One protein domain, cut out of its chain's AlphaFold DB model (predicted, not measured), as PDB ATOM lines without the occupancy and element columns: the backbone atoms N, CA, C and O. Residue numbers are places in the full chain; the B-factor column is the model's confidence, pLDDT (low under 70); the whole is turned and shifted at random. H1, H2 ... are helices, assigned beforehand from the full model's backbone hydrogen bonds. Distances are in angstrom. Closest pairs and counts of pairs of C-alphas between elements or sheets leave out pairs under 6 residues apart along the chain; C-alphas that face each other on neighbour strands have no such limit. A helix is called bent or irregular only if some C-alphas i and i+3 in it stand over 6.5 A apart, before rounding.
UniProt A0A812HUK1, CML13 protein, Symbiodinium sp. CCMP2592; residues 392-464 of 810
ATOM      1  N   LEU A 392      -3.605  -0.352  -2.644       60.34
ATOM      2  CA  LEU A 392      -4.140  -0.913  -1.396       60.34
ATOM      3  C   LEU A 392      -5.647  -1.173  -1.524       60.34
ATOM      4  O   LEU A 392      -6.156  -2.174  -1.037       60.34
ATOM      5  N   PHE A 393      -6.341  -0.354  -2.313       60.34
ATOM      6  CA  PHE A 393      -7.784  -0.449  -2.526       60.34
ATOM      7  C   PHE A 393      -8.194  -1.474  -3.599       60.34
ATOM      8  O   PHE A 393      -9.342  -1.896  -3.636       60.34
ATOM      9  N   ALA A 394      -7.258  -1.969  -4.418       54.16
ATOM     10  CA  ALA A 394      -7.544  -2.942  -5.481       54.16
ATOM     11  C   ALA A 394      -7.617  -4.406  -4.990       54.16
ATOM     12  O   ALA A 394      -7.944  -5.300  -5.770       54.16
ATOM     13  N   ARG A 395      -7.263  -4.682  -3.723       53.53
ATOM     14  CA  ARG A 395      -7.192  -6.044  -3.150       53.53
ATOM     15  C   ARG A 395      -8.230  -6.346  -2.059       53.53
ATOM     16  O   ARG A 395      -8.152  -7.417  -1.466       53.53
ATOM     17  N   GLY A 396      -9.212  -5.466  -1.854       51.50
ATOM     18  CA  GLY A 396     -10.283  -5.656  -0.868       51.50
ATOM     19  C   GLY A 396      -9.973  -5.033   0.492       51.50
ATOM     20  O   GLY A 396      -9.787  -5.755   1.463       51.50
ATOM     21  N   GLY A 397      -9.931  -3.697   0.534       54.69
ATOM     22  CA  GLY A 397      -9.813  -2.933   1.779       54.69
ATOM     23  C   GLY A 397      -8.411  -2.459   2.113       54.69
ATOM     24  O   GLY A 397      -7.446  -3.199   1.955       54.69
ATOM     25  N   ALA A 398      -8.319  -1.242   2.649       62.97
ATOM     26  CA  ALA A 398      -7.141  -0.770   3.367       62.97
ATOM     27  C   ALA A 398      -7.544  -0.560   4.839       62.97
ATOM     28  O   ALA A 398      -8.467   0.216   5.093       62.97
ATOM     29  N   PRO A 399      -6.909  -1.228   5.821       69.50
ATOM     30  CA  PRO A 399      -7.156  -0.935   7.230       69.50
ATOM     31  C   PRO A 399      -6.783   0.525   7.559       69.50
ATOM     32  O   PRO A 399      -5.953   1.112   6.861       69.50
ATOM     33  N   PRO A 400      -7.290   1.110   8.662       71.44
ATOM     34  CA  PRO A 400      -7.037   2.513   9.018       71.44
ATOM     35  C   PRO A 400      -5.553   2.920   9.011       71.44
ATOM     36  O   PRO A 400      -5.207   3.993   8.528       71.44
ATOM     37  N   ASN A 401      -4.658   2.029   9.451       74.88
ATOM     38  CA  ASN A 401      -3.206   2.263   9.460       74.88
ATOM     39  C   ASN A 401      -2.599   2.387   8.051       74.88
ATOM     40  O   ASN A 401      -1.542   2.985   7.866       74.88
ATOM     41  N   GLU A 402      -3.212   1.756   7.053       79.88
ATOM     42  CA  GLU A 402      -2.801   1.867   5.656       79.88
ATOM     43  C   GLU A 402      -3.347   3.146   5.021       79.88
ATOM     44  O   GLU A 402      -2.612   3.812   4.296       79.88
ATOM     45  N   ILE A 403      -4.573   3.544   5.373       83.94
ATOM     46  CA  ILE A 403      -5.148   4.839   4.985       83.94
ATOM     47  C   ILE A 403      -4.286   5.983   5.538       83.94
ATOM     48  O   ILE A 403      -3.921   6.885   4.789       83.94
ATOM     49  N   GLU A 404      -3.867   5.902   6.805       86.44
ATOM     50  CA  GLU A 404      -2.940   6.861   7.422       86.44
ATOM     51  C   GLU A 404      -1.646   7.003   6.606       86.44
ATOM     52  O   GLU A 404      -1.209   8.114   6.324       86.44
ATOM     53  N   ARG A 405      -1.052   5.890   6.150       86.06
ATOM     54  CA  ARG A 405       0.163   5.930   5.316       86.06
ATOM     55  C   ARG A 405      -0.066   6.626   3.978       86.06
ATOM     56  O   ARG A 405       0.826   7.339   3.521       86.06
ATOM     57  N   VAL A 406      -1.221   6.412   3.347       88.12
ATOM     58  CA  VAL A 406      -1.574   7.071   2.081       88.12
ATOM     59  C   VAL A 406      -1.780   8.570   2.300       88.12
ATOM     60  O   VAL A 406      -1.232   9.357   1.534       88.12
ATOM     61  N   LEU A 407      -2.476   8.969   3.368       90.56
ATOM     62  CA  LEU A 407      -2.655  10.377   3.742       90.56
ATOM     63  C   LEU A 407      -1.310  11.056   4.038       90.56
ATOM     64  O   LEU A 407      -1.034  12.143   3.537       90.56
ATOM     65  N   VAL A 408      -0.410  10.380   4.754       90.06
ATOM     66  CA  VAL A 408       0.953  10.880   4.996       90.06
ATOM     67  C   VAL A 408       1.724  11.052   3.684       90.06
ATOM     68  O   VAL A 408       2.457  12.028   3.522       90.06
ATOM     69  N   ALA A 409       1.537  10.154   2.711       88.81
ATOM     70  CA  ALA A 409       2.136  10.297   1.384       88.81
ATOM     71  C   ALA A 409       1.569  11.489   0.590       88.81
ATOM     72  O   ALA A 409       2.273  12.027  -0.264       88.81
ATOM     73  N   THR A 410       0.349  11.945   0.897       89.06
ATOM     74  CA  THR A 410      -0.232  13.189   0.367       89.06
ATOM     75  C   THR A 410       0.053  14.414   1.244       89.06
ATOM     76  O   THR A 410      -0.593  15.443   1.065       89.06
ATOM     77  N   LYS A 411       1.024  14.324   2.169       89.75
ATOM     78  CA  LYS A 411       1.402  15.369   3.143       89.75
ATOM     79  C   LYS A 411       0.319  15.712   4.178       89.75
ATOM     80  O   LYS A 411       0.372  16.750   4.825       89.75
ATOM     81  N   LEU A 412      -0.664  14.838   4.371       91.94
ATOM     82  CA  LEU A 412      -1.646  14.968   5.441       91.94
ATOM     83  C   LEU A 412      -1.201  14.131   6.639       91.94
ATOM     84  O   LEU A 412      -1.044  12.917   6.548       91.94
ATOM     85  N   HIS A 413      -1.045  14.779   7.789       89.94
ATOM     86  CA  HIS A 413      -0.628  14.134   9.034       89.94
ATOM     87  C   HIS A 413      -1.760  14.166  10.079       89.94
ATOM     88  O   HIS A 413      -1.664  14.904  11.065       89.94
ATOM     89  N   PRO A 414      -2.870  13.426   9.870       90.06
ATOM     90  CA  PRO A 414      -3.962  13.400  10.833       90.06
ATOM     91  C   PRO A 414      -3.524  12.694  12.116       90.06
ATOM     92  O   PRO A 414      -2.836  11.676  12.090       90.06
ATOM     93  N   ASN A 415      -3.964  13.213  13.260       86.88
ATOM     94  CA  ASN A 415      -3.879  12.454  14.502       86.88
ATOM     95  C   ASN A 415      -4.960  11.356  14.530       86.88
ATOM     96  O   ASN A 415      -5.926  11.398  13.765       86.88
ATOM     97  N   VAL A 416      -4.821  10.406  15.458       86.31
ATOM     98  CA  VAL A 416      -5.726   9.249  15.584       86.31
ATOM     99  C   VAL A 416      -7.197   9.668  15.701       86.31
ATOM    100  O   VAL A 416      -8.060   9.013  15.129       86.31
ATOM    101  N   HIS A 417      -7.495  10.771  16.396       86.38
ATOM    102  CA  HIS A 417      -8.868  11.251  16.567       86.38
ATOM    103  C   HIS A 417      -9.452  11.854  15.287       86.38
ATOM    104  O   HIS A 417     -10.604  11.583  14.969       86.38
ATOM    105  N   ILE A 418      -8.671  12.649  14.548       90.81
ATOM    106  CA  ILE A 418      -9.113  13.246  13.278       90.81
ATOM    107  C   ILE A 418      -9.372  12.145  12.253       90.81
ATOM    108  O   ILE A 418     -10.404  12.162  11.588       90.81
ATOM    109  N   LEU A 419      -8.466  11.168  12.155       90.00
ATOM    110  CA  LEU A 419      -8.629  10.049  11.233       90.00
ATOM    111  C   LEU A 419      -9.860   9.201  11.587       90.00
ATOM    112  O   LEU A 419     -10.630   8.845  10.701       90.00
ATOM    113  N   ASP A 420     -10.081   8.911  12.871       88.94
ATOM    114  CA  ASP A 420     -11.253   8.149  13.318       88.94
ATOM    115  C   ASP A 420     -12.578   8.884  13.051       88.94
ATOM    116  O   ASP A 420     -13.555   8.260  12.639       88.94
ATOM    117  N   GLN A 421     -12.607  10.210  13.207       90.88
ATOM    118  CA  GLN A 421     -13.771  11.024  12.847       90.88
ATOM    119  C   GLN A 421     -14.014  11.024  11.335       90.88
ATOM    120  O   GLN A 421     -15.136  10.772  10.905       90.88
ATOM    121  N   ALA A 422     -12.963  11.223  10.533       90.69
ATOM    122  CA  ALA A 422     -13.054  11.203   9.075       90.69
ATOM    123  C   ALA A 422     -13.614   9.869   8.561       90.69
ATOM    124  O   ALA A 422     -14.530   9.837   7.747       90.69
ATOM    125  N   LEU A 423     -13.095   8.755   9.086       88.19
ATOM    126  CA  LEU A 423     -13.538   7.417   8.705       88.19
ATOM    127  C   LEU A 423     -14.972   7.122   9.159       88.19
ATOM    128  O   LEU A 423     -15.672   6.393   8.469       88.19
ATOM    129  N   SER A 424     -15.407   7.664  10.302       88.25
ATOM    130  CA  SER A 424     -16.797   7.516  10.768       88.25
ATOM    131  C   SER A 424     -17.786   8.236   9.846       88.25
ATOM    132  O   SER A 424     -18.843   7.697   9.547       88.25
ATOM    133  N   LEU A 425     -17.427   9.421   9.337       86.06
ATOM    134  CA  LEU A 425     -18.279  10.172   8.404       86.06
ATOM    135  C   LEU A 425     -18.485   9.426   7.082       86.06
ATOM    136  O   LEU A 425     -19.597   9.361   6.564       86.06
ATOM    137  N   VAL A 426     -17.420   8.829   6.544       83.75
ATOM    138  CA  VAL A 426     -17.520   8.046   5.305       83.75
ATOM    139  C   VAL A 426     -18.275   6.731   5.533       83.75
ATOM    140  O   VAL A 426     -19.018   6.288   4.658       83.75
ATOM    141  N   GLU A 427     -18.167   6.140   6.722       83.88
ATOM    142  CA  GLU A 427     -18.963   4.971   7.113       83.88
ATOM    143  C   GLU A 427     -20.466   5.281   7.176       83.88
ATOM    144  O   GLU A 427     -21.274   4.517   6.651       83.88
ATOM    145  N   GLU A 428     -20.851   6.442   7.717       83.62
ATOM    146  CA  GLU A 428     -22.247   6.906   7.724       83.62
ATOM    147  C   GLU A 428     -22.810   7.125   6.308       83.62
ATOM    148  O   GLU A 428     -23.999   6.899   6.082       83.62
ATOM    149  N   SER A 429     -21.964   7.508   5.346       78.62
ATOM    150  CA  SER A 429     -22.353   7.668   3.935       78.62
ATOM    151  C   SER A 429     -22.494   6.348   3.161       78.62
ATOM    152  O   SER A 429     -23.017   6.340   2.050       78.62
ATOM    153  N   GLY A 430     -22.048   5.220   3.730       74.56
ATOM    154  CA  GLY A 430     -22.085   3.902   3.084       74.56
ATOM    155  C   GLY A 430     -20.955   3.636   2.080       74.56
ATOM    156  O   GLY A 430     -20.909   2.560   1.486       74.56
ATOM    157  N   GLU A 431     -20.020   4.571   1.906       70.50
ATOM    158  CA  GLU A 431     -18.856   4.439   1.011       70.50
ATOM    159  C   GLU A 431     -17.705   3.620   1.620       70.50
ATOM    160  O   GLU A 431     -16.742   3.261   0.931       70.50
ATOM    161  N   TYR A 432     -17.787   3.331   2.919       71.94
ATOM    162  CA  TYR A 432     -16.799   2.559   3.657       71.94
ATOM    163  C   TYR A 432     -17.468   1.696   4.725       71.94
ATOM    164  O   TYR A 432     -18.383   2.136   5.409       71.94
ATOM    165  N   ASP A 433     -16.978   0.472   4.900       69.88
ATOM    166  CA  ASP A 433     -17.430  -0.432   5.954       69.88
ATOM    167  C   ASP A 433     -16.214  -0.951   6.731       69.88
ATOM    168  O   ASP A 433     -15.369  -1.686   6.197       69.88
ATOM    169  N   ARG A 434     -16.130  -0.555   8.010       67.56
ATOM    170  CA  ARG A 434     -15.056  -0.961   8.928       67.56
ATOM    171  C   ARG A 434     -15.087  -2.454   9.246       67.56
ATOM    172  O   ARG A 434     -14.031  -3.015   9.541       67.56
ATOM    173  N   GLU A 435     -16.257  -3.091   9.216       65.12
ATOM    174  CA  GLU A 435     -16.438  -4.494   9.595       65.12
ATOM    175  C   GLU A 435     -16.087  -5.449   8.453       65.12
ATOM    176  O   GLU A 435     -15.423  -6.464   8.681       65.12
ATOM    177  N   SER A 436     -16.491  -5.128   7.220       62.94
ATOM    178  CA  SER A 436     -16.185  -5.970   6.054       62.94
ATOM    179  C   SER A 436     -14.839  -5.665   5.394       62.94
ATOM    180  O   SER A 436     -14.425  -6.405   4.497       62.94
ATOM    181  N   THR A 437     -14.124  -4.620   5.838       58.78
ATOM    182  CA  THR A 437     -12.900  -4.114   5.190       58.78
ATOM    183  C   THR A 437     -13.106  -3.902   3.690       58.78
ATOM    184  O   THR A 437     -12.246  -4.236   2.879       58.78
ATOM    185  N   GLN A 438     -14.271  -3.399   3.277       57.56
ATOM    186  CA  GLN A 438     -14.475  -3.069   1.870       57.56
ATOM    187  C   GLN A 438     -13.498  -1.968   1.436       57.56
ATOM    188  O   GLN A 438     -13.068  -1.124   2.224       57.56
ATOM    189  N   SER A 439     -13.069  -2.024   0.174       64.81
ATOM    190  CA  SER A 439     -12.148  -1.045  -0.397       64.81
ATOM    191  C   SER A 439     -12.783   0.339  -0.378       64.81
ATOM    192  O   SER A 439     -13.770   0.556  -1.077       64.81
ATOM    193  N   LEU A 440     -12.184   1.264   0.377       76.06
ATOM    194  CA  LEU A 440     -12.482   2.690   0.278       76.06
ATOM    195  C   LEU A 440     -12.257   3.123  -1.175       76.06
ATOM    196  O   LEU A 440     -11.123   3.104  -1.668       76.06
ATOM    197  N   GLN A 441     -13.345   3.442  -1.873       78.31
ATOM    198  CA  GLN A 441     -13.285   3.921  -3.251       78.31
ATOM    199  C   GLN A 441     -12.585   5.280  -3.306       78.31
ATOM    200  O   GLN A 441     -12.352   5.917  -2.276       78.31
ATOM    201  N   PHE A 442     -12.223   5.715  -4.509       81.88
ATOM    202  CA  PHE A 442     -11.522   6.983  -4.674       81.88
ATOM    203  C   PHE A 442     -12.321   8.163  -4.100       81.88
ATOM    204  O   PHE A 442     -11.742   8.965  -3.376       81.88
ATOM    205  N   GLU A 443     -13.642   8.197  -4.303       81.12
ATOM    206  CA  GLU A 443     -14.516   9.252  -3.768       81.12
ATOM    207  C   GLU A 443     -14.497   9.310  -2.233       81.12
ATOM    208  O   GLU A 443     -14.228  10.356  -1.641       81.12
ATOM    209  N   GLY A 444     -14.630   8.157  -1.569       83.75
ATOM    210  CA  GLY A 444     -14.516   8.082  -0.113       83.75
ATOM    211  C   GLY A 444     -13.128   8.487   0.389       83.75
ATOM    212  O   GLY A 444     -13.003   9.134   1.429       83.75
ATOM    213  N   PHE A 445     -12.064   8.168  -0.355       86.94
ATOM    214  CA  PHE A 445     -10.721   8.658  -0.041       86.94
ATOM    215  C   PHE A 445     -10.617  10.182  -0.168       86.94
ATOM    216  O   PHE A 445     -10.025  10.805   0.716       86.94
ATOM    217  N   LEU A 446     -11.207  10.786  -1.205       88.62
ATOM    218  CA  LEU A 446     -11.255  12.241  -1.360       88.62
ATOM    219  C   LEU A 446     -11.959  12.901  -0.171       88.62
ATOM    220  O   LEU A 446     -11.408  13.847   0.393       88.62
ATOM    221  N   LYS A 447     -13.092  12.353   0.288       88.12
ATOM    222  CA  LYS A 447     -13.810  12.845   1.478       88.12
ATOM    223  C   LYS A 447     -12.960  12.774   2.748       88.12
ATOM    224  O   LYS A 447     -12.872  13.754   3.489       88.12
ATOM    225  N   VAL A 448     -12.266  11.653   2.988       90.38
ATOM    226  CA  VAL A 448     -11.337  11.527   4.130       90.38
ATOM    227  C   VAL A 448     -10.195  12.540   4.028       90.38
ATOM    228  O   VAL A 448      -9.858  13.192   5.020       90.38
ATOM    229  N   ALA A 449      -9.580  12.667   2.851       92.25
ATOM    230  CA  ALA A 449      -8.449  13.557   2.631       92.25
ATOM    231  C   ALA A 449      -8.845  15.033   2.785       92.25
ATOM    232  O   ALA A 449      -8.128  15.782   3.451       92.25
ATOM    233  N   ASP A 450      -9.993  15.446   2.241       91.19
ATOM    234  CA  ASP A 450     -10.492  16.815   2.375       91.19
ATOM    235  C   ASP A 450     -10.889  17.137   3.821       91.19
ATOM    236  O   ASP A 450     -10.471  18.166   4.361       91.19
ATOM    237  N   TYR A 451     -11.560  16.208   4.514       92.88
ATOM    238  CA  TYR A 451     -11.832  16.354   5.944       92.88
ATOM    239  C   TYR A 451     -10.541  16.528   6.754       92.88
ATOM    240  O   TYR A 451     -10.454  17.409   7.616       92.88
ATOM    241  N   CYS A 452      -9.510  15.724   6.471       94.44
ATOM    242  CA  CYS A 452      -8.210  15.847   7.130       94.44
ATOM    243  C   CYS A 452      -7.558  17.202   6.825       94.44
ATOM    244  O   CYS A 452      -7.128  17.887   7.755       94.44
ATOM    245  N   ARG A 453      -7.531  17.624   5.555       94.00
ATOM    246  CA  ARG A 453      -6.986  18.918   5.118       94.00
ATOM    247  C   ARG A 453      -7.654  20.090   5.841       94.00
ATOM    248  O   ARG A 453      -6.945  20.964   6.330       94.00
ATOM    249  N   LYS A 454      -8.987  20.099   5.955       91.38
ATOM    250  CA  LYS A 454      -9.739  21.150   6.668       91.38
ATOM    251  C   LYS A 454      -9.517  21.096   8.185       91.38
ATOM    252  O   LYS A 454      -9.323  22.126   8.831       91.38
ATOM    253  N   THR A 455      -9.504  19.899   8.774       92.25
ATOM    254  CA  THR A 455      -9.521  19.726  10.238       92.25
ATOM    255  C   THR A 455      -8.139  19.845  10.891       92.25
ATOM    256  O   THR A 455      -8.026  20.411  11.982       92.25
ATOM    257  N   ILE A 456      -7.069  19.356  10.250       92.00
ATOM    258  CA  ILE A 456      -5.702  19.371  10.808       92.00
ATOM    259  C   ILE A 456      -5.233  20.796  11.176       92.00
ATOM    260  O   ILE A 456      -4.802  20.996  12.316       92.00
ATOM    261  N   PRO A 457      -5.344  21.816  10.302       91.19
ATOM    262  CA  PRO A 457      -4.923  23.180  10.619       91.19
ATOM    263  C   PRO A 457      -5.738  23.789  11.757       91.19
ATOM    264  O   PRO A 457      -5.181  24.487  12.602       91.19
ATOM    265  N   ILE A 458      -7.046  23.515  11.812       90.25
ATOM    266  CA  ILE A 458      -7.923  23.983  12.895       90.25
ATOM    267  C   ILE A 458      -7.468  23.382  14.226       90.25
ATOM    268  O   ILE A 458      -7.297  24.109  15.207       90.25
ATOM    269  N   TYR A 459      -7.225  22.070  14.255       91.06
ATOM    270  CA  TYR A 459      -6.704  21.385  15.432       91.06
ATOM    271  C   TYR A 459      -5.362  21.985  15.867       91.06
ATOM    272  O   TYR A 459      -5.211  22.409  17.016       91.06
ATOM    273  N   ASN A 460      -4.410  22.105  14.941       90.19
ATOM    274  CA  ASN A 460      -3.082  22.641  15.223       90.19
ATOM    275  C   ASN A 460      -3.160  24.071  15.777       90.19
ATOM    276  O   ASN A 460      -2.565  24.347  16.818       90.19
ATOM    277  N   ARG A 461      -3.974  24.957  15.181       91.06
ATOM    278  CA  ARG A 461      -4.196  26.326  15.679       91.06
ATOM    279  C   ARG A 461      -4.754  26.340  17.101       91.06
ATOM    280  O   ARG A 461      -4.189  27.012  17.968       91.06
ATOM    281  N   ARG A 462      -5.809  25.561  17.377       91.75
ATOM    282  CA  ARG A 462      -6.399  25.446  18.725       91.75
ATOM    283  C   ARG A 462      -5.365  24.999  19.759       91.75
ATOM    284  O   ARG A 462      -5.371  25.503  20.882       91.75
ATOM    285  N   HIS A 463      -4.443  24.127  19.359       91.31
ATOM    286  CA  HIS A 463      -3.343  23.618  20.178       91.31
ATOM    287  C   HIS A 463      -2.023  24.398  20.024       91.31
ATOM    288  O   HIS A 463      -0.957  23.874  20.351       91.31
ATOM    289  N   ALA A 464      -2.074  25.649  19.551       92.00
ATOM    290  CA  ALA A 464      -0.924  26.542  19.379       92.00
ATOM    291  C   ALA A 464       0.264  25.897  18.631       92.00
ATOM    292  O   ALA A 464       1.424  26.137  18.972       92.00
TER     293      ALA A 464
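This is residues 392 to 464 of the 810 residues of the protein "CML13 protein" of Symbiodinium sp. CCMP2592 (UniProt A0A812HUK1). A long helix, H4, runs along the longest axis, and H3 packs on it as the other leg of a helical hairpin. The shorter H2 crosses near both of them at a wide angle, and H1, a single short turn, is near H2. The printed part has 73 residues, with four named helices in the order H1, H2, H3, H4 and no named strand, and its class is all helix. It is compact, with a radius of gyration of the C-alphas of 12.0 A, and elongated, spanning 39 by 24 by 18 A.

H1, residues 392 to 395, begins at C-alpha 392 (-4.140, -0.913, -1.396) and is neither bent nor irregular, but only just: C-alphas 392 and 395 are 6.2 A apart. H2, residues 400 to 409, is 14.2 A long. H3, residues 416 to 428, is 18.4 A long and begins at C-alpha 416 (-5.726, 9.249, 15.584). H4, residues 442 to 462, is 30.2 A long and ends at C-alpha 462 (-6.399, 25.446, 18.725). H4 is only just irregular, with C-alphas 454 and 457 6.6 A apart.

H3 and H4 form a helical hairpin and touch, closest at the C-alphas of Ala 422 and Val 448, 5.2 A apart. They run opposite ways at a steep tilt of 38 degrees. H2 is close to H4 but not clearly touching, closest at the C-alphas of Leu 407 and Ala 449, 6.7 A apart; their lines are about perpendicular, at 76 degrees. H2 and H3 are close but not clearly touching, closest at the C-alphas of Glu 404 and Leu 419, 7.6 A apart, and only just about perpendicular at 70.1 degrees. H1 is close to H2 but not clearly touching, with the C-alphas of Leu 392 and Glu 402 closest at 7.7 A, and it is apart from H3 and H4. Every O i to N i+4 pair is within hydrogen-bond range in H2 and H3, and 15 of 17 are in H4; H1 is too short for such a pair, and its 1 O i to N i+3 pair is not within range.

The C-alphas of Arg 395 and Ala 464 are the two farthest apart, at 40.1 A. The printed part has no cut. The link from H3 to H4, residues 429 to 441, is long. The mean pLDDT of the printed part is 81.5, and residues 392 to 399 and 433 to 439 are under 70.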